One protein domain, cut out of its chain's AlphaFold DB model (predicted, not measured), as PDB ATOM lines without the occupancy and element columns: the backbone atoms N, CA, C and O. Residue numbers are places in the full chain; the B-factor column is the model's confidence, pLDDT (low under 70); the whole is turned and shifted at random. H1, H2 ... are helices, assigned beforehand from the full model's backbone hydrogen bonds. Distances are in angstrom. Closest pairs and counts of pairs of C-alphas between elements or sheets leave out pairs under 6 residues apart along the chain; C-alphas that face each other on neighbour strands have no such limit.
ATOM      1  N   GLN A 270     -33.059  -9.151   7.319       61.22
ATOM      2  CA  GLN A 270     -32.183 -10.240   7.794       61.22
ATOM      3  C   GLN A 270     -32.979 -11.419   8.374       61.22
ATOM      4  O   GLN A 270     -32.596 -12.569   8.183       61.22
ATOM      5  N   GLU A 271     -34.104 -11.126   9.024       62.94
ATOM      6  CA  GLU A 271     -35.044 -12.120   9.537       62.94
ATOM      7  C   GLU A 271     -35.668 -12.965   8.420       62.94
ATOM      8  O   GLU A 271     -35.573 -14.192   8.458       62.94
ATOM      9  N   HIS A 272     -36.232 -12.329   7.387       56.66
ATOM     10  CA  HIS A 272     -36.831 -13.053   6.263       56.66
ATOM     11  C   HIS A 272     -35.800 -13.942   5.554       56.66
ATOM     12  O   HIS A 272     -36.094 -15.083   5.208       56.66
ATOM     13  N   LEU A 273     -34.568 -13.450   5.381       57.41
ATOM     14  CA  LEU A 273     -33.481 -14.237   4.796       57.41
ATOM     15  C   LEU A 273     -33.130 -15.458   5.654       57.41
ATOM     16  O   LEU A 273     -33.012 -16.557   5.114       57.41
ATOM     17  N   PHE A 274     -32.993 -15.293   6.972       64.38
ATOM     18  CA  PHE A 274     -32.705 -16.406   7.877       64.38
ATOM     19  C   PHE A 274     -33.780 -17.494   7.811       64.38
ATOM     20  O   PHE A 274     -33.451 -18.671   7.681       64.38
ATOM     21  N   LEU A 275     -35.056 -17.111   7.837       61.84
ATOM     22  CA  LEU A 275     -36.174 -18.050   7.766       61.84
ATOM     23  C   LEU A 275     -36.194 -18.804   6.427       61.84
ATOM     24  O   LEU A 275     -36.330 -20.031   6.397       61.84
ATOM     25  N   ILE A 276     -35.943 -18.110   5.314       57.19
ATOM     26  CA  ILE A 276     -35.786 -18.754   4.003       57.19
ATOM     27  C   ILE A 276     -34.654 -19.788   4.049       57.19
ATOM     28  O   ILE A 276     -34.866 -20.936   3.644       57.19
ATOM     29  N   TYR A 277     -33.477 -19.428   4.565       63.72
ATOM     30  CA  TYR A 277     -32.354 -20.362   4.670       63.72
ATOM     31  C   TYR A 277     -32.650 -21.537   5.598       63.72
ATOM     32  O   TYR A 277     -32.297 -22.662   5.261       63.72
ATOM     33  N   LEU A 278     -33.339 -21.314   6.716       68.25
ATOM     34  CA  LEU A 278     -33.731 -22.372   7.642       68.25
ATOM     35  C   LEU A 278     -34.670 -23.390   6.983       68.25
ATOM     36  O   LEU A 278     -34.484 -24.595   7.145       68.25
ATOM     37  N   SER A 279     -35.630 -22.933   6.179       59.72
ATOM     38  CA  SER A 279     -36.490 -23.837   5.400       59.72
ATOM     39  C   SER A 279     -35.699 -24.642   4.372       59.72
ATOM     40  O   SER A 279     -35.880 -25.855   4.255       59.72
ATOM     41  N   HIS A 280     -34.764 -24.000   3.665       63.84
ATOM     42  CA  HIS A 280     -33.871 -24.699   2.735       63.84
ATOM     43  C   HIS A 280     -32.979 -25.705   3.462       63.84
ATOM     44  O   HIS A 280     -32.752 -26.803   2.965       63.84
ATOM     45  N   PHE A 281     -32.496 -25.366   4.651       70.44
ATOM     46  CA  PHE A 281     -31.665 -26.242   5.460       70.44
ATOM     47  C   PHE A 281     -32.417 -27.497   5.894       70.44
ATOM     48  O   PHE A 281     -31.966 -28.603   5.592       70.44
ATOM     49  N   LYS A 282     -33.607 -27.336   6.494       72.81
ATOM     50  CA  LYS A 282     -34.523 -28.443   6.823       72.81
ATOM     51  C   LYS A 282     -34.782 -29.324   5.603       72.81
ATOM     52  O   LYS A 282     -34.736 -30.550   5.688       72.81
ATOM     53  N   PHE A 283     -35.014 -28.695   4.455       65.06
ATOM     54  CA  PHE A 283     -35.238 -29.413   3.217       65.06
ATOM     55  C   PHE A 283     -34.030 -30.226   2.773       65.06
ATOM     56  O   PHE A 283     -34.176 -31.408   2.480       65.06
ATOM     57  N   TYR A 284     -32.844 -29.625   2.694       66.50
ATOM     58  CA  TYR A 284     -31.656 -30.336   2.239       66.50
ATOM     59  C   TYR A 284     -31.297 -31.490   3.186       66.50
ATOM     60  O   TYR A 284     -30.934 -32.568   2.715       66.50
ATOM     61  N   ILE A 285     -31.497 -31.308   4.497       73.25
ATOM     62  CA  ILE A 285     -31.373 -32.376   5.498       73.25
ATOM     63  C   ILE A 285     -32.313 -33.540   5.164       73.25
ATOM     64  O   ILE A 285     -31.878 -34.681   5.036       73.25
ATOM     65  N   VAL A 286     -33.599 -33.262   4.963       66.69
ATOM     66  CA  VAL A 286     -34.589 -34.294   4.619       66.69
ATOM     67  C   VAL A 286     -34.354 -34.871   3.215       66.69
ATOM     68  O   VAL A 286     -34.612 -36.045   2.960       66.69
ATOM     69  N   SER A 287     -33.812 -34.078   2.294       56.91
ATOM     70  CA  SER A 287     -33.466 -34.494   0.933       56.91
ATOM     71  C   SER A 287     -32.377 -35.553   0.913       56.91
ATOM     72  O   SER A 287     -32.429 -36.422   0.042       56.91
ATOM     73  N   PHE A 288     -31.442 -35.543   1.876       59.94
ATOM     74  CA  PHE A 288     -30.499 -36.655   2.047       59.94
ATOM     75  C   PHE A 288     -31.210 -37.994   2.208       59.94
ATOM     76  O   PHE A 288     -30.668 -39.016   1.795       59.94
ATOM     77  N   PHE A 289     -32.407 -37.986   2.792       56.88
ATOM     78  CA  PHE A 289     -33.219 -39.175   2.967       56.88
ATOM     79  C   PHE A 289     -34.179 -39.422   1.784       56.88
ATOM     80  O   PHE A 289     -34.316 -40.559   1.337       56.88
ATOM     81  N   LEU A 290     -34.821 -38.379   1.235       51.50
ATOM     82  CA  LEU A 290     -35.847 -38.513   0.185       51.50
ATOM     83  C   LEU A 290     -35.306 -38.822  -1.221       51.50
ATOM     84  O   LEU A 290     -35.916 -39.624  -1.930       51.50
ATOM     85  N   TYR A 291     -34.190 -38.215  -1.651       41.03
ATOM     86  CA  TYR A 291     -33.613 -38.474  -2.991       41.03
ATOM     87  C   TYR A 291     -33.271 -39.946  -3.205       41.03
ATOM     88  O   TYR A 291     -33.331 -40.484  -4.310       41.03
ATOM     89  N   SER A 292     -32.986 -40.604  -2.101       38.06
ATOM     90  CA  SER A 292     -32.622 -41.992  -1.996       38.06
ATOM     91  C   SER A 292     -33.781 -42.955  -2.296       38.06
ATOM     92  O   SER A 292     -33.548 -44.137  -2.532       38.06
ATOM     93  N   TYR A 293     -35.025 -42.464  -2.342       40.97
ATOM     94  CA  TYR A 293     -36.226 -43.286  -2.510       40.97
ATOM     95  C   TYR A 293     -36.657 -43.515  -3.975       40.97
ATOM     96  O   TYR A 293     -37.413 -44.445  -4.246       40.97
ATOM     97  N   VAL A 294     -36.211 -42.718  -4.959       37.06
ATOM     98  CA  VAL A 294     -36.861 -42.718  -6.291       37.06
ATOM     99  C   VAL A 294     -35.923 -43.121  -7.435       37.06
ATOM    100  O   VAL A 294     -35.370 -42.286  -8.148       37.06
ATOM    101  N   LYS A 295     -35.836 -44.433  -7.705       34.16
ATOM    102  CA  LYS A 295     -35.536 -44.956  -9.053       34.16
ATOM    103  C   LYS A 295     -36.264 -46.277  -9.319       34.16
ATOM    104  O   LYS A 295     -35.761 -47.353  -8.997       34.16
ATOM    105  N   PHE A 296     -37.410 -46.215  -9.995       34.66
ATOM    106  CA  PHE A 296     -38.092 -47.400 -10.522       34.66
ATOM    107  C   PHE A 296     -37.464 -47.817 -11.861       34.66
ATOM    108  O   PHE A 296     -37.596 -47.116 -12.863       34.66
ATOM    109  N   GLN A 327     -33.434 -48.729  -6.856       35.62
ATOM    110  CA  GLN A 327     -32.019 -48.451  -6.606       35.62
ATOM    111  C   GLN A 327     -31.907 -47.149  -5.819       35.62
ATOM    112  O   GLN A 327     -32.312 -46.100  -6.320       35.62
ATOM    113  N   PHE A 328     -31.315 -47.233  -4.628       41.22
ATOM    114  CA  PHE A 328     -30.967 -46.097  -3.783       41.22
ATOM    115  C   PHE A 328     -29.909 -45.242  -4.496       41.22
ATOM    116  O   PHE A 328     -28.729 -45.590  -4.534       41.22
ATOM    117  N   LEU A 329     -30.333 -44.161  -5.156       40.56
ATOM    118  CA  LEU A 329     -29.419 -43.213  -5.792       40.56
ATOM    119  C   LEU A 329     -29.141 -42.072  -4.825       40.56
ATOM    120  O   LEU A 329     -29.842 -41.065  -4.782       40.56
ATOM    121  N   TYR A 330     -28.088 -42.262  -4.049       46.31
ATOM    122  CA  TYR A 330     -27.590 -41.283  -3.107       46.31
ATOM    123  C   TYR A 330     -26.438 -40.496  -3.740       46.31
ATOM    124  O   TYR A 330     -25.336 -41.019  -3.897       46.31
ATOM    125  N   ASN A 331     -26.678 -39.238  -4.124       51.66
ATOM    126  CA  ASN A 331     -25.598 -38.321  -4.494       51.66
ATOM    127  C   ASN A 331     -25.102 -37.602  -3.230       51.66
ATOM    128  O   ASN A 331     -25.490 -36.464  -2.952       51.66
ATOM    129  N   HIS A 332     -24.297 -38.324  -2.434       62.53
ATOM    130  CA  HIS A 332     -23.697 -37.826  -1.191       62.53
ATOM    131  C   HIS A 332     -23.040 -36.459  -1.405       62.53
ATOM    132  O   HIS A 332     -23.251 -35.538  -0.624       62.53
ATOM    133  N   GLU A 333     -22.242 -36.328  -2.466       60.88
ATOM    134  CA  GLU A 333     -21.368 -35.175  -2.670       60.88
ATOM    135  C   GLU A 333     -22.140 -33.883  -2.928       60.88
ATOM    136  O   GLU A 333     -21.857 -32.870  -2.290       60.88
ATOM    137  N   ASP A 334     -23.124 -33.898  -3.828       57.34
ATOM    138  CA  ASP A 334     -23.855 -32.675  -4.169       57.34
ATOM    139  C   ASP A 334     -24.798 -32.243  -3.044       57.34
ATOM    140  O   ASP A 334     -24.888 -31.052  -2.733       57.34
ATOM    141  N   ASN A 335     -25.451 -33.196  -2.374       60.91
ATOM    142  CA  ASN A 335     -26.288 -32.883  -1.217       60.91
ATOM    143  C   ASN A 335     -25.446 -32.359  -0.045       60.91
ATOM    144  O   ASN A 335     -25.835 -31.377   0.586       60.91
ATOM    145  N   TRP A 336     -24.262 -32.933   0.192       70.88
ATOM    146  CA  TRP A 336     -23.340 -32.453   1.224       70.88
ATOM    147  C   TRP A 336     -22.807 -31.055   0.931       70.88
ATOM    148  O   TRP A 336     -22.803 -30.217   1.829       70.88
ATOM    149  N   LYS A 337     -22.452 -30.749  -0.323       69.25
ATOM    150  CA  LYS A 337     -22.058 -29.386  -0.726       69.25
ATOM    151  C   LYS A 337     -23.171 -28.370  -0.463       69.25
ATOM    152  O   LYS A 337     -22.900 -27.304   0.086       69.25
ATOM    153  N   ASN A 338     -24.415 -28.702  -0.812       64.62
ATOM    154  CA  ASN A 338     -25.557 -27.810  -0.591       64.62
ATOM    155  C   ASN A 338     -25.838 -27.603   0.904       64.62
ATOM    156  O   ASN A 338     -26.028 -26.466   1.337       64.62
ATOM    157  N   VAL A 339     -25.806 -28.672   1.708       71.56
ATOM    158  CA  VAL A 339     -25.984 -28.569   3.164       71.56
ATOM    159  C   VAL A 339     -24.854 -27.792   3.817       71.56
ATOM    160  O   VAL A 339     -25.134 -26.912   4.624       71.56
ATOM    161  N   ALA A 340     -23.602 -28.041   3.439       72.62
ATOM    162  CA  ALA A 340     -22.458 -27.297   3.955       72.62
ATOM    163  C   ALA A 340     -22.556 -25.801   3.614       72.62
ATOM    164  O   ALA A 340     -22.330 -24.956   4.480       72.62
ATOM    165  N   SER A 341     -22.958 -25.473   2.381       68.00
ATOM    166  CA  SER A 341     -23.166 -24.091   1.943       68.00
ATOM    167  C   SER A 341     -24.234 -23.392   2.789       68.00
ATOM    168  O   SER A 341     -23.941 -22.380   3.422       68.00
ATOM    169  N   VAL A 342     -25.442 -23.960   2.890       65.25
ATOM    170  CA  VAL A 342     -26.528 -23.362   3.688       65.25
ATOM    171  C   VAL A 342     -26.185 -23.317   5.175       65.25
ATOM    172  O   VAL A 342     -26.436 -22.303   5.826       65.25
ATOM    173  N   SER A 343     -25.559 -24.371   5.707       78.25
ATOM    174  CA  SER A 343     -25.114 -24.417   7.100       78.25
ATOM    175  C   SER A 343     -24.150 -23.279   7.409       78.25
ATOM    176  O   SER A 343     -24.298 -22.661   8.454       78.25
ATOM    177  N   SER A 344     -23.216 -22.945   6.510       75.81
ATOM    178  CA  SER A 344     -22.284 -21.827   6.712       75.81
ATOM    179  C   SER A 344     -23.012 -20.485   6.868       75.81
ATOM    180  O   SER A 344     -22.719 -19.723   7.793       75.81
ATOM    181  N   TYR A 345     -24.015 -20.210   6.025       68.69
ATOM    182  CA  TYR A 345     -24.814 -18.984   6.139       68.69
ATOM    183  C   TYR A 345     -25.621 -18.941   7.444       68.69
ATOM    184  O   TYR A 345     -25.644 -17.906   8.115       68.69
ATOM    185  N   ILE A 346     -26.234 -20.063   7.838       78.75
ATOM    186  CA  ILE A 346     -26.985 -20.158   9.097       78.75
ATOM    187  C   ILE A 346     -26.044 -19.998  10.294       78.75
ATOM    188  O   ILE A 346     -26.366 -19.232  11.198       78.75
ATOM    189  N   SER A 347     -24.873 -20.640  10.305       81.50
ATOM    190  CA  SER A 347     -23.900 -20.530  11.400       81.50
ATOM    191  C   SER A 347     -23.424 -19.093  11.589       81.50
ATOM    192  O   SER A 347     -23.364 -18.617  12.720       81.50
ATOM    193  N   ASN A 348     -23.157 -18.366  10.500       79.38
ATOM    194  CA  ASN A 348     -22.771 -16.954  10.572       79.38
ATOM    195  C   ASN A 348     -23.883 -16.078  11.165       79.38
ATOM    196  O   ASN A 348     -23.610 -15.224  12.011       79.38
ATOM    197  N   PHE A 349     -25.134 -16.299  10.750       81.44
ATOM    198  CA  PHE A 349     -26.282 -15.590  11.314       81.44
ATOM    199  C   PHE A 349     -26.467 -15.914  12.800       81.44
ATOM    200  O   PHE A 349     -26.554 -15.001  13.617       81.44
ATOM    201  N   VAL A 350     -26.477 -17.202  13.156       85.38
ATOM    202  CA  VAL A 350     -26.659 -17.666  14.536       85.38
ATOM    203  C   VAL A 350     -25.554 -17.119  15.431       85.38
ATOM    204  O   VAL A 350     -25.862 -16.556  16.472       85.38
ATOM    205  N   ASN A 351     -24.290 -17.183  15.009       85.44
ATOM    206  CA  ASN A 351     -23.168 -16.636  15.773       85.44
ATOM    207  C   ASN A 351     -23.354 -15.144  16.081       85.44
ATOM    208  O   ASN A 351     -23.197 -14.711  17.221       85.44
ATOM    209  N   LYS A 352     -23.756 -14.359  15.075       84.69
ATOM    210  CA  LYS A 352     -24.045 -12.935  15.260       84.69
ATOM    211  C   LYS A 352     -25.188 -12.721  16.257       84.69
ATOM    212  O   LYS A 352     -25.045 -11.913  17.166       84.69
ATOM    213  N   VAL A 353     -26.295 -13.450  16.115       86.50
ATOM    214  CA  VAL A 353     -27.449 -13.319  17.020       86.50
ATOM    215  C   VAL A 353     -27.088 -13.722  18.451       86.50
ATOM    216  O   VAL A 353     -27.454 -13.014  19.383       86.50
ATOM    217  N   LEU A 354     -26.324 -14.802  18.645       88.19
ATOM    218  CA  LEU A 354     -25.836 -15.214  19.965       88.19
ATOM    219  C   LEU A 354     -24.927 -14.149  20.593       88.19
ATOM    220  O   LEU A 354     -25.053 -13.860  21.782       88.19
ATOM    221  N   HIS A 355     -24.050 -13.533  19.799       89.06
ATOM    222  CA  HIS A 355     -23.219 -12.421  20.255       89.06
ATOM    223  C   HIS A 355     -24.049 -11.193  20.649       89.06
ATOM    224  O   HIS A 355     -23.814 -10.607  21.706       89.06
ATOM    225  N   ASP A 356     -25.045 -10.830  19.842       86.56
ATOM    226  CA  ASP A 356     -25.914  -9.688  20.126       86.56
ATOM    227  C   ASP A 356     -26.789  -9.945  21.380       86.56
ATOM    228  O   ASP A 356     -27.003  -9.032  22.183       86.56
ATOM    229  N   ILE A 357     -27.224 -11.195  21.612       88.31
ATOM    230  CA  ILE A 357     -27.886 -11.621  22.862       88.31
ATOM    231  C   ILE A 357     -26.939 -11.469  24.060       88.31
ATOM    232  O   ILE A 357     -27.329 -10.886  25.070       88.31
ATOM    233  N   ASP A 358     -25.698 -11.955  23.958       89.19
ATOM    234  CA  ASP A 358     -24.685 -11.839  25.018       89.19
ATOM    235  C   ASP A 358     -24.430 -10.373  25.405       89.19
ATOM    236  O   ASP A 358     -24.427 -10.027  26.590       89.19
ATOM    237  N   ILE A 359     -24.293  -9.488  24.411       87.56
ATOM    238  CA  ILE A 359     -24.158  -8.046  24.644       87.56
ATOM    239  C   ILE A 359     -25.394  -7.507  25.366       87.56
ATOM    240  O   ILE A 359     -25.252  -6.860  26.401       87.56
ATOM    241  N   ALA A 360     -26.601  -7.798  24.871       86.56
ATOM    242  CA  ALA A 360     -27.838  -7.303  25.475       86.56
ATOM    243  C   ALA A 360     -27.999  -7.762  26.934       86.56
ATOM    244  O   ALA A 360     -28.369  -6.964  27.800       86.56
ATOM    245  N   LEU A 361     -27.665  -9.021  27.232       85.31
ATOM    246  CA  LEU A 361     -27.688  -9.570  28.587       85.31
ATOM    247  C   LEU A 361     -26.669  -8.880  29.499       85.31
ATOM    248  O   LEU A 361     -27.001  -8.526  30.632       85.31
ATOM    249  N   LYS A 362     -25.445  -8.648  29.017       84.44
ATOM    250  CA  LYS A 362     -24.407  -7.929  29.770       84.44
ATOM    251  C   LYS A 362     -24.789  -6.471  30.016       84.44
ATOM    252  O   LYS A 362     -24.636  -6.003  31.139       84.44
ATOM    253  N   THR A 363     -25.333  -5.768  29.025       79.88
ATOM    254  CA  THR A 363     -25.782  -4.375  29.176       79.88
ATOM    255  C   THR A 363     -26.942  -4.259  30.163       79.88
ATOM    256  O   THR A 363     -26.915  -3.377  31.019       79.88
ATOM    257  N   ASN A 364     -27.918  -5.172  30.109       72.19
ATOM    258  CA  ASN A 364     -29.024  -5.200  31.069       72.19
ATOM    259  C   ASN A 364     -28.534  -5.489  32.501       72.19
ATOM    260  O   ASN A 364     -29.007  -4.850  33.436       72.19
ATOM    261  N   ARG A 365     -27.543  -6.379  32.675       68.44
ATOM    262  CA  ARG A 365     -26.893  -6.638  33.976       68.44
ATOM    263  C   ARG A 365     -26.127  -5.427  34.503       68.44
ATOM    264  O   ARG A 365     -26.155  -5.148  35.698       68.44
ATOM    265  N   SER A 366     -25.433  -4.708  33.625       60.38
ATOM    266  CA  SER A 366     -24.729  -3.480  33.996       60.38
ATOM    267  C   SER A 366     -25.708  -2.391  34.429       60.38
ATOM    268  O   SER A 366     -25.453  -1.733  35.427       60.38
ATOM    269  N   SER A 384     -35.814 -18.812  28.544       85.38
ATOM    270  CA  SER A 384     -36.190 -18.767  27.123       85.38
ATOM    271  C   SER A 384     -37.034 -17.530  26.784       85.38
ATOM    272  O   SER A 384     -36.823 -16.893  25.752       85.38
ATOM    273  N   GLU A 385     -37.937 -17.142  27.684       86.94
ATOM    274  CA  GLU A 385     -38.760 -15.930  27.603       86.94
ATOM    275  C   GLU A 385     -37.900 -14.667  27.546       86.94
ATOM    276  O   GLU A 385     -38.100 -13.823  26.675       86.94
ATOM    277  N   MET A 386     -36.885 -14.562  28.412       85.69
ATOM    278  CA  MET A 386     -35.995 -13.403  28.425       85.69
ATOM    279  C   MET A 386     -35.205 -13.282  27.114       85.69
ATOM    280  O   MET A 386     -35.025 -12.178  26.600       85.69
ATOM    281  N   ILE A 387     -34.768 -14.406  26.537       87.44
ATOM    282  CA  ILE A 387     -34.096 -14.415  25.228       87.44
ATOM    283  C   ILE A 387     -35.069 -14.017  24.112       87.44
ATOM    284  O   ILE A 387     -34.706 -13.217  23.251       87.44
ATOM    285  N   ASN A 388     -36.307 -14.515  24.132       88.19
ATOM    286  CA  ASN A 388     -37.334 -14.133  23.160       88.19
ATOM    287  C   ASN A 388     -37.666 -12.635  23.226       88.19
ATOM    288  O   ASN A 388     -37.797 -11.996  22.182       88.19
ATOM    289  N   GLU A 389     -37.722 -12.045  24.420       86.75
ATOM    290  CA  GLU A 389     -37.910 -10.600  24.583       86.75
ATOM    291  C   GLU A 389     -36.713  -9.794  24.055       86.75
ATOM    292  O   GLU A 389     -36.898  -8.729  23.466       86.75
ATOM    293  N   ILE A 390     -35.480 -10.300  24.184       85.94
ATOM    294  CA  ILE A 390     -34.299  -9.684  23.554       85.94
ATOM    295  C   ILE A 390     -34.396  -9.770  22.027       85.94
ATOM    296  O   ILE A 390     -34.219  -8.754  21.350       85.94
ATOM    297  N   LEU A 391     -34.716 -10.945  21.477       84.19
ATOM    298  CA  LEU A 391     -34.895 -11.145  20.034       84.19
ATOM    299  C   LEU A 391     -35.950 -10.180  19.473       84.19
ATOM    300  O   LEU A 391     -35.712  -9.519  18.462       84.19
ATOM    301  N   LYS A 392     -37.073 -10.031  20.176       85.12
ATOM    302  CA  LYS A 392     -38.182  -9.169  19.771       85.12
ATOM    303  C   LYS A 392     -37.883  -7.681  19.934       85.12
ATOM    304  O   LYS A 392     -38.049  -6.917  18.990       85.12
ATOM    305  N   ASN A 393     -37.445  -7.253  21.116       82.44
ATOM    306  CA  ASN A 393     -37.400  -5.829  21.465       82.44
ATOM    307  C   ASN A 393     -36.037  -5.179  21.211       82.44
ATOM    308  O   ASN A 393     -35.969  -3.969  21.011       82.44
ATOM    309  N   LYS A 394     -34.942  -5.948  21.269       82.25
ATOM    310  CA  LYS A 394     -33.580  -5.431  21.038       82.25
ATOM    311  C   LYS A 394     -33.094  -5.717  19.624       82.25
ATOM    312  O   LYS A 394     -32.405  -4.878  19.053       82.25
ATOM    313  N   LEU A 395     -33.450  -6.876  19.070       78.25
ATOM    314  CA  LEU A 395     -33.051  -7.288  17.718       78.25
ATOM    315  C   LEU A 395     -34.162  -7.099  16.676       78.25
ATOM    316  O   LEU A 395     -33.916  -7.293  15.487       78.25
ATOM    317  N   SER A 396     -35.347  -6.651  17.106       74.94
ATOM    318  CA  SER A 396     -36.485  -6.316  16.242       74.94
ATOM    319  C   SER A 396     -36.968  -7.476  15.364       74.94
ATOM    320  O   SER A 396     -37.533  -7.246  14.294       74.94
ATOM    321  N   PHE A 397     -36.752  -8.720  15.803       73.62
ATOM    322  CA  PHE A 397     -37.271  -9.904  15.127       73.62
ATOM    323  C   PHE A 397     -38.756 -10.103  15.451       73.62
ATOM    324  O   PHE A 397     -39.166 -10.090  16.612       73.62
ATOM    325  N   LYS A 398     -39.578 -10.283  14.416       69.75
ATOM    326  CA  LYS A 398     -41.030 -10.487  14.533       69.75
ATOM    327  C   LYS A 398     -41.417 -11.961  14.687       69.75
ATOM    328  O   LYS A 398     -42.433 -12.264  15.306       69.75
ATOM    329  N   GLN A 399     -40.641 -12.859  14.095       67.44
ATOM    330  CA  GLN A 399     -40.936 -14.280  13.910       67.44
ATOM    331  C   GLN A 399     -39.836 -15.179  14.490       67.44
ATOM    332  O   GLN A 399     -40.134 -16.256  15.008       67.44
ATOM    333  N   VAL A 400     -38.570 -14.753  14.446       75.38
ATOM    334  CA  VAL A 400     -37.457 -15.549  14.984       75.38
ATOM    335  C   VAL A 400     -37.538 -15.617  16.508       75.38
ATOM    336  O   VAL A 400     -37.494 -14.610  17.209       75.38
ATOM    337  N   ARG A 401     -37.610 -16.851  17.008       83.38
ATOM    338  CA  ARG A 401     -37.644 -17.221  18.432       83.38
ATOM    339  C   ARG A 401     -36.434 -18.070  18.813       83.38
ATOM    340  O   ARG A 401     -35.788 -18.661  17.946       83.38
ATOM    341  N   VAL A 402     -36.199 -18.215  20.114       89.06
ATOM    342  CA  VAL A 402     -35.171 -19.084  20.705       89.06
ATOM    343  C   VAL A 402     -35.244 -20.523  20.178       89.06
ATOM    344  O   VAL A 402     -34.203 -21.100  19.880       89.06
ATOM    345  N   SER A 403     -36.444 -21.062  19.934       88.12
ATOM    346  CA  SER A 403     -36.649 -22.414  19.389       88.12
ATOM    347  C   SER A 403     -36.075 -22.604  17.980       88.12
ATOM    348  O   SER A 403     -35.604 -23.691  17.642       88.12
ATOM    349  N   HIS A 404     -36.034 -21.544  17.163       84.75
ATOM    350  CA  HIS A 404     -35.398 -21.581  15.845       84.75
ATOM    351  C   HIS A 404     -33.876 -21.679  15.967       84.75
ATOM    352  O   HIS A 404     -33.246 -22.449  15.244       84.75
ATOM    353  N   LEU A 405     -33.288 -20.909  16.888       89.94
ATOM    354  CA  LEU A 405     -31.849 -20.931  17.151       89.94
ATOM    355  C   LEU A 405     -31.427 -22.275  17.757       89.94
ATOM    356  O   LEU A 405     -30.453 -22.865  17.291       89.94
ATOM    357  N   ASP A 406     -32.202 -22.778  18.722       92.56
ATOM    358  CA  ASP A 406     -31.993 -24.079  19.365       92.56
ATOM    359  C   ASP A 406     -31.974 -25.216  18.334       92.56
ATOM    360  O   ASP A 406     -31.020 -25.990  18.238       92.56
ATOM    361  N   PHE A 407     -32.992 -25.253  17.469       90.75
ATOM    362  CA  PHE A 407     -33.097 -26.242  16.402       90.75
ATOM    363  C   PHE A 407     -31.928 -26.172  15.404       90.75
ATOM    364  O   PHE A 407     -31.374 -27.210  15.032       90.75
ATOM    365  N   CYS A 408     -31.526 -24.968  14.978       89.88
ATOM    366  CA  CYS A 408     -30.378 -24.788  14.082       89.88
ATOM    367  C   CYS A 408     -29.092 -25.350  14.691       89.88
ATOM    368  O   CYS A 408     -28.378 -26.108  14.031       89.88
ATOM    369  N   LEU A 409     -28.808 -24.986  15.943       92.19
ATOM    370  CA  LEU A 409     -27.618 -25.431  16.664       92.19
ATOM    371  C   LEU A 409     -27.621 -26.950  16.867       92.19
ATOM    372  O   LEU A 409     -26.601 -27.599  16.638       92.19
ATOM    373  N   SER A 410     -28.773 -27.523  17.221       94.88
ATOM    374  CA  SER A 410     -28.961 -28.975  17.312       94.88
ATOM    375  C   SER A 410     -28.615 -29.676  15.991       94.88
ATOM    376  O   SER A 410     -27.753 -30.556  15.952       94.88
ATOM    377  N   CYS A 411     -29.189 -29.220  14.872       92.19
ATOM    378  CA  CYS A 411     -28.920 -29.795  13.553       92.19
ATOM    379  C   CYS A 411     -27.444 -29.671  13.137       92.19
ATOM    380  O   CYS A 411     -26.894 -30.608  12.556       92.19
ATOM    381  N   MET A 412     -26.786 -28.546  13.448       90.31
ATOM    382  CA  MET A 412     -25.356 -28.358  13.171       90.31
ATOM    383  C   MET A 412     -24.487 -29.371  13.916       90.31
ATOM    384  O   MET A 412     -23.575 -29.936  13.310       90.31
ATOM    385  N   VAL A 413     -24.779 -29.646  15.191       93.44
ATOM    386  CA  VAL A 413     -24.068 -30.675  15.966       93.44
ATOM    387  C   VAL A 413     -24.249 -32.054  15.326       93.44
ATOM    388  O   VAL A 413     -23.265 -32.751  15.078       93.44
ATOM    389  N   LEU A 414     -25.491 -32.432  15.008       93.56
ATOM    390  CA  LEU A 414     -25.830 -33.764  14.486       93.56
ATOM    391  C   LEU A 414     -25.249 -34.038  13.088       93.56
ATOM    392  O   LEU A 414     -24.854 -35.168  12.793       93.56
ATOM    393  N   LEU A 415     -25.145 -33.014  12.235       90.31
ATOM    394  CA  LEU A 415     -24.480 -33.136  10.933       90.31
ATOM    395  C   LEU A 415     -22.961 -33.329  11.081       90.31
ATOM    396  O   LEU A 415     -22.358 -34.064  10.300       90.31
ATOM    397  N   ASN A 416     -22.342 -32.719  12.097       88.69
ATOM    398  CA  ASN A 416     -20.885 -32.650  12.260       88.69
ATOM    399  C   ASN A 416     -20.297 -33.671  13.253       88.69
ATOM    400  O   ASN A 416     -19.155 -33.509  13.675       88.69
ATOM    401  N   LEU A 417     -21.018 -34.744  13.605       89.19
ATOM    402  CA  LEU A 417     -20.585 -35.711  14.633       89.19
ATOM    403  C   LEU A 417     -19.170 -36.288  14.427       89.19
ATOM    404  O   LEU A 417     -18.457 -36.504  15.407       89.19
ATOM    405  N   TYR A 418     -18.760 -36.510  13.172       83.81
ATOM    406  CA  TYR A 418     -17.422 -36.998  12.800       83.81
ATOM    407  C   TYR A 418     -16.530 -35.943  12.127       83.81
ATOM    408  O   TYR A 418     -15.430 -36.281  11.693       83.81
ATOM    409  N   ALA A 419     -16.977 -34.688  12.021       84.50
ATOM    410  CA  ALA A 419     -16.211 -33.599  11.415       84.50
ATOM    411  C   ALA A 419     -15.504 -32.792  12.523       84.50
ATOM    412  O   ALA A 419     -16.172 -32.018  13.215       84.50
ATOM    413  N   PRO A 420     -14.175 -32.941  12.715       77.69
ATOM    414  CA  PRO A 420     -13.470 -32.354  13.858       77.69
ATOM    415  C   PRO A 420     -13.612 -30.829  13.934       77.69
ATOM    416  O   PRO A 420     -13.925 -30.290  14.993       77.69
ATOM    417  N   ASP A 421     -13.470 -30.141  12.802       78.06
ATOM    418  CA  ASP A 421     -13.554 -28.676  12.744       78.06
ATOM    419  C   ASP A 421     -14.991 -28.174  12.981       78.06
ATOM    420  O   ASP A 421     -15.230 -27.164  13.655       78.06
ATOM    421  N   GLY A 422     -15.976 -28.921  12.469       79.25
ATOM    422  CA  GLY A 422     -17.394 -28.605  12.621       79.25
ATOM    423  C   GLY A 422     -17.860 -28.734  14.070       79.25
ATOM    424  O   GLY A 422     -18.532 -27.839  14.591       79.25
ATOM    425  N   ILE A 423     -17.459 -29.807  14.760       85.06
ATOM    426  CA  ILE A 423     -17.845 -30.005  16.159       85.06
ATOM    427  C   ILE A 423     -17.126 -29.040  17.104       85.06
ATOM    428  O   ILE A 423     -17.745 -28.557  18.052       85.06
ATOM    429  N   GLN A 424     -15.865 -28.686  16.834       84.50
ATOM    430  CA  GLN A 424     -15.152 -27.663  17.610       84.50
ATOM    431  C   GLN A 424     -15.876 -26.316  17.574       84.50
ATOM    432  O   GLN A 424     -16.037 -25.675  18.614       84.50
ATOM    433  N   SER A 425     -16.379 -25.926  16.402       81.75
ATOM    434  CA  SER A 425     -17.171 -24.701  16.241       81.75
ATOM    435  C   SER A 425     -18.461 -24.747  17.066       81.75
ATOM    436  O   SER A 425     -18.817 -23.767  17.716       81.75
ATOM    437  N   CYS A 426     -19.127 -25.905  17.118       85.94
ATOM    438  CA  CYS A 426     -20.306 -26.085  17.963       85.94
ATOM    439  C   CYS A 426     -19.942 -25.966  19.451       85.94
ATOM    440  O   CYS A 426     -20.547 -25.181  20.173       85.94
ATOM    441  N   LEU A 427     -18.901 -26.669  19.909       87.19
ATOM    442  CA  LEU A 427     -18.440 -26.608  21.301       87.19
ATOM    443  C   LEU A 427     -18.046 -25.189  21.728       87.19
ATOM    444  O   LEU A 427     -18.309 -24.808  22.871       87.19
ATOM    445  N   HIS A 428     -17.476 -24.396  20.817       86.50
ATOM    446  CA  HIS A 428     -17.143 -22.997  21.071       86.50
ATOM    447  C   HIS A 428     -18.370 -22.188  21.513       86.50
ATOM    448  O   HIS A 428     -18.274 -21.452  22.493       86.50
ATOM    449  N   TYR A 429     -19.537 -22.372  20.883       84.88
ATOM    450  CA  TYR A 429     -20.765 -21.691  21.314       84.88
ATOM    451  C   TYR A 429     -21.148 -22.053  22.749       84.88
ATOM    452  O   TYR A 429     -21.464 -21.170  23.544       84.88
ATOM    453  N   GLY A 430     -21.056 -23.340  23.103       82.50
ATOM    454  CA  GLY A 430     -21.372 -23.817  24.451       82.50
ATOM    455  C   GLY A 430     -20.447 -23.257  25.535       82.50
ATOM    456  O   GLY A 430     -20.882 -23.086  26.670       82.50
ATOM    457  N   VAL A 431     -19.193 -22.944  25.194       86.19
ATOM    458  CA  VAL A 431     -18.222 -22.335  26.117       86.19
ATOM    459  C   VAL A 431     -18.404 -20.818  26.188       86.19
ATOM    460  O   VAL A 431     -18.538 -20.266  27.278       86.19
ATOM    461  N   THR A 432     -18.442 -20.139  25.041       85.62
ATOM    462  CA  THR A 432     -18.513 -18.672  24.959       85.62
ATOM    463  C   THR A 432     -19.829 -18.129  25.520       85.62
ATOM    464  O   THR A 432     -19.840 -17.117  26.221       85.62
ATOM    465  N   TYR A 433     -20.938 -18.829  25.275       87.12
ATOM    466  CA  TYR A 433     -22.290 -18.400  25.645       87.12
ATOM    467  C   TYR A 433     -22.906 -19.248  26.774       87.12
ATOM    468  O   TYR A 433     -24.123 -19.269  26.963       87.12
ATOM    469  N   ALA A 434     -22.066 -19.909  27.581       84.06
ATOM    470  CA  ALA A 434     -22.479 -20.856  28.626       84.06
ATOM    471  C   ALA A 434     -23.577 -20.332  29.577       84.06
ATOM    472  O   ALA A 434     -24.433 -21.091  30.018       84.06
ATOM    473  N   HIS A 435     -23.575 -19.031  29.871       82.06
ATOM    474  CA  HIS A 435     -24.488 -18.395  30.825       82.06
ATOM    475  C   HIS A 435     -25.948 -18.270  30.350       82.06
ATOM    476  O   HIS A 435     -26.806 -17.930  31.165       82.06
ATOM    477  N   PHE A 436     -26.239 -18.522  29.069       87.44
ATOM    478  CA  PHE A 436     -27.612 -18.653  28.567       87.44
ATOM    479  C   PHE A 436     -27.831 -19.880  27.680       87.44
ATOM    480  O   PHE A 436     -28.979 -20.236  27.422       87.44
ATOM    481  N   CYS A 437     -26.773 -20.585  27.262       85.06
ATOM    482  CA  CYS A 437     -26.921 -21.792  26.451       85.06
ATOM    483  C   CYS A 437     -27.695 -22.931  27.130       85.06
ATOM    484  O   CYS A 437     -28.175 -23.815  26.429       85.06
ATOM    485  N   CYS A 438     -27.859 -22.911  28.456       82.62
ATOM    486  CA  CYS A 438     -28.717 -23.862  29.170       82.62
ATOM    487  C   CYS A 438     -30.196 -23.806  28.744       82.62
ATOM    488  O   CYS A 438     -30.916 -24.769  28.969       82.62
ATOM    489  N   THR A 439     -30.634 -22.711  28.115       87.94
ATOM    490  CA  THR A 439     -31.991 -22.558  27.562       87.94
ATOM    491  C   THR A 439     -32.187 -23.251  26.210       87.94
ATOM    492  O   THR A 439     -33.317 -23.368  25.747       87.94
ATOM    493  N   PHE A 440     -31.103 -23.694  25.565       91.94
ATOM    494  CA  PHE A 440     -31.139 -24.424  24.300       91.94
ATOM    495  C   PHE A 440     -31.137 -25.931  24.587       91.94
ATOM    496  O   PHE A 440     -30.081 -26.578  24.654       91.94
ATOM    497  N   GLU A 441     -32.325 -26.480  24.828       91.94
ATOM    498  CA  GLU A 441     -32.510 -27.875  25.230       91.94
ATOM    499  C   GLU A 441     -32.132 -28.846  24.108       91.94
ATOM    500  O   GLU A 441     -31.403 -29.813  24.357       91.94
ATOM    501  N   ARG A 442     -32.536 -28.568  22.859       93.94
ATOM    502  CA  ARG A 442     -32.241 -29.447  21.712       93.94
ATOM    503  C   ARG A 442     -30.754 -29.469  21.398       93.94
ATOM    504  O   ARG A 442     -30.164 -30.532  21.209       93.94
ATOM    505  N   TYR A 443     -30.118 -28.304  21.402       94.25
ATOM    506  CA  TYR A 443     -28.672 -28.181  21.263       94.25
ATOM    507  C   TYR A 443     -27.923 -28.961  22.353       94.25
ATOM    508  O   TYR A 443     -26.986 -29.708  22.059       94.25
ATOM    509  N   SER A 444     -28.365 -28.841  23.607       92.31
ATOM    510  CA  SER A 444     -27.770 -29.562  24.737       92.31
ATOM    511  C   SER A 444     -27.935 -31.080  24.601       92.31
ATOM    512  O   SER A 444     -26.971 -31.820  24.825       92.31
ATOM    513  N   ALA A 445     -29.110 -31.547  24.168       93.81
ATOM    514  CA  ALA A 445     -29.376 -32.958  23.889       93.81
ATOM    515  C   ALA A 445     -28.474 -33.502  22.766       93.81
ATOM    516  O   ALA A 445     -27.841 -34.548  22.922       93.81
ATOM    517  N   SER A 446     -28.315 -32.752  21.674       95.38
ATOM    518  CA  SER A 446     -27.435 -33.125  20.560       95.38
ATOM    519  C   SER A 446     -25.955 -33.166  20.952       95.38
ATOM    520  O   SER A 446     -25.227 -34.077  20.546       95.38
ATOM    521  N   LEU A 447     -25.492 -32.243  21.803       93.81
ATOM    522  CA  LEU A 447     -24.144 -32.316  22.378       93.81
ATOM    523  C   LEU A 447     -23.968 -33.527  23.302       93.81
ATOM    524  O   LEU A 447     -22.891 -34.126  23.321       93.81
ATOM    525  N   ALA A 448     -24.993 -33.888  24.078       93.62
ATOM    526  CA  ALA A 448     -24.955 -35.079  24.920       93.62
ATOM    527  C   ALA A 448     -24.819 -36.349  24.067       93.62
ATOM    528  O   ALA A 448     -23.928 -37.154  24.332       93.62
ATOM    529  N   LEU A 449     -25.592 -36.469  22.983       94.81
ATOM    530  CA  LEU A 449     -25.460 -37.563  22.013       94.81
ATOM    531  C   LEU A 449     -24.046 -37.660  21.430       94.81
ATOM    532  O   LEU A 449     -23.462 -38.744  21.387       94.81
ATOM    533  N   TRP A 450     -23.458 -36.529  21.033       94.94
ATOM    534  CA  TRP A 450     -22.074 -36.509  20.561       94.94
ATOM    535  C   TRP A 450     -21.081 -37.008  21.629       94.94
ATOM    536  O   TRP A 450     -20.177 -37.786  21.318       94.94
ATOM    537  N   ARG A 451     -21.257 -36.617  22.900       94.00
ATOM    538  CA  ARG A 451     -20.411 -37.099  24.009       94.00
ATOM    539  C   ARG A 451     -20.556 -38.602  24.235       94.00
ATOM    540  O   ARG A 451     -19.555 -39.251  24.532       94.00
ATOM    541  N   GLU A 452     -21.756 -39.158  24.087       95.31
ATOM    542  CA  GLU A 452     -21.962 -40.608  24.183       95.31
ATOM    543  C   GLU A 452     -21.199 -41.355  23.078       95.31
ATOM    544  O   GLU A 452     -20.540 -42.353  23.369       95.31
ATOM    545  N   LEU A 453     -21.156 -40.826  21.847       92.81
ATOM    546  CA  LEU A 453     -20.308 -41.387  20.783       92.81
ATOM    547  C   LEU A 453     -18.812 -41.300  21.108       92.81
ATOM    548  O   LEU A 453     -18.094 -42.278  20.904       92.81
ATOM    549  N   GLN A 454     -18.338 -40.172  21.648       91.50
ATOM    550  CA  GLN A 454     -16.938 -40.020  22.077       91.50
ATOM    551  C   GLN A 454     -16.545 -41.032  23.160       91.50
ATOM    552  O   GLN A 454     -15.412 -41.508  23.194       91.50
ATOM    553  N   ARG A 455     -17.490 -41.387  24.034       92.25
ATOM    554  CA  ARG A 455     -17.320 -42.403  25.082       92.25
ATOM    555  C   ARG A 455     -17.526 -43.835  24.584       92.25
ATOM    556  O   ARG A 455     -17.463 -44.754  25.395       92.25
ATOM    557  N   ALA A 456     -17.793 -44.027  23.288       91.62
ATOM    558  CA  ALA A 456     -18.186 -45.307  22.700       91.62
ATOM    559  C   ALA A 456     -19.425 -45.943  23.375       91.62
ATOM    560  O   ALA A 456     -19.598 -47.163  23.371       91.62
TER     561      ALA A 456
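This is residues 270 to 296, 327 to 366 and 384 to 456 of the 615 residues of an uncharacterized protein of Plasmodium coatneyi (UniProt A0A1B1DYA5). One long helix, H2, makes a beam along the longest axis, and H1 runs back slantwise beside its earlier part. Against the middle of H2 packs H4, which has H5 and H7 packed on it in turn, while H3 crosses H2 at residues 357 to 360. The printed part has 140 residues with seven named helices, H1 to H7 in chain order, and no named strand; it is all helix, with 114 residues in the helices. It is compact, with a radius of gyration of the C-alphas of 16.5 A, and spans 62 by 38 by 21 A.

H2, residues 332 to 366, is the longest helix. H1, residues 270 to 293, touches it with the closest C-alphas those of Tyr 284 and Val 339, 6.0 A apart; they run opposite ways at a shallow tilt of 34.7 degrees, only just short of steep. H4, residues 402 to 415, only just touches H2, with 3 pairs of C-alphas within 8 A, the closest being Val 350 and Leu 405 at 6.7 A; the tilt is steep, 42 degrees, opposite ways. H1, H2 and H4 form an up and down bundle, each running against the one before it. H4 is the hub, touching four helices. H7, residues 441 to 454, touches H4 the same way at a shallow tilt of 17 degrees, with C-alphas of Ser 410 and Tyr 443 closest at 4.0 A. H5, residues 420 to 432, forms a helical hairpin with H4, at a shallow tilt of 31 degrees; the C-alphas of Val 413 and Cys 426 are closest, 6.3 A apart. H3, residues 384 to 393, touches H2 about perpendicular, at 88 degrees, with Ile 357 and Ile 390 the closest C-alphas at 6.7 A. H3 also touches residue 402 of H4, where the C-alphas of Asn 388 and Val 402 are closest, 5.9 A apart. H6, residues 434 to 437, touches no helix but is near H2. Every O i to N i+4 pair is within hydrogen-bond range in H2, H3, H4 and H7; H1 has 17 of 20, H5 has 8 of 9, and H6 is too short for such a pair.

H2 is 49.2 A long, from C-alpha 332 at (-23.697, -37.826, -1.191) to C-alpha 366 at (-24.729, -3.480, 33.996). H1, 34.9 A, has a kink of 43 degrees near residue 287. H4 is 20.2 A, H7 20.0 A, H5 18.3 A, H3 14.2 A and H6 5.0 A; H7 ends with C-alpha 454 at (-16.938, -40.020, 22.077).

The two C-alphas farthest apart, of Phe 296 and Ser 366, are 63.9 A apart. Residues 297 to 326 are not printed, with 7.3 A between C-alphas 296 and 327, nor are 367 to 383, with 20.3 A between C-alphas 366 and 384. Of the links that are printed whole, H3 to H4 is short, the others are tight. The mean pLDDT of the printed part is 77.0; 42 residues are under 70, among them 270 to 280, 286 to 296 and 327 to 335.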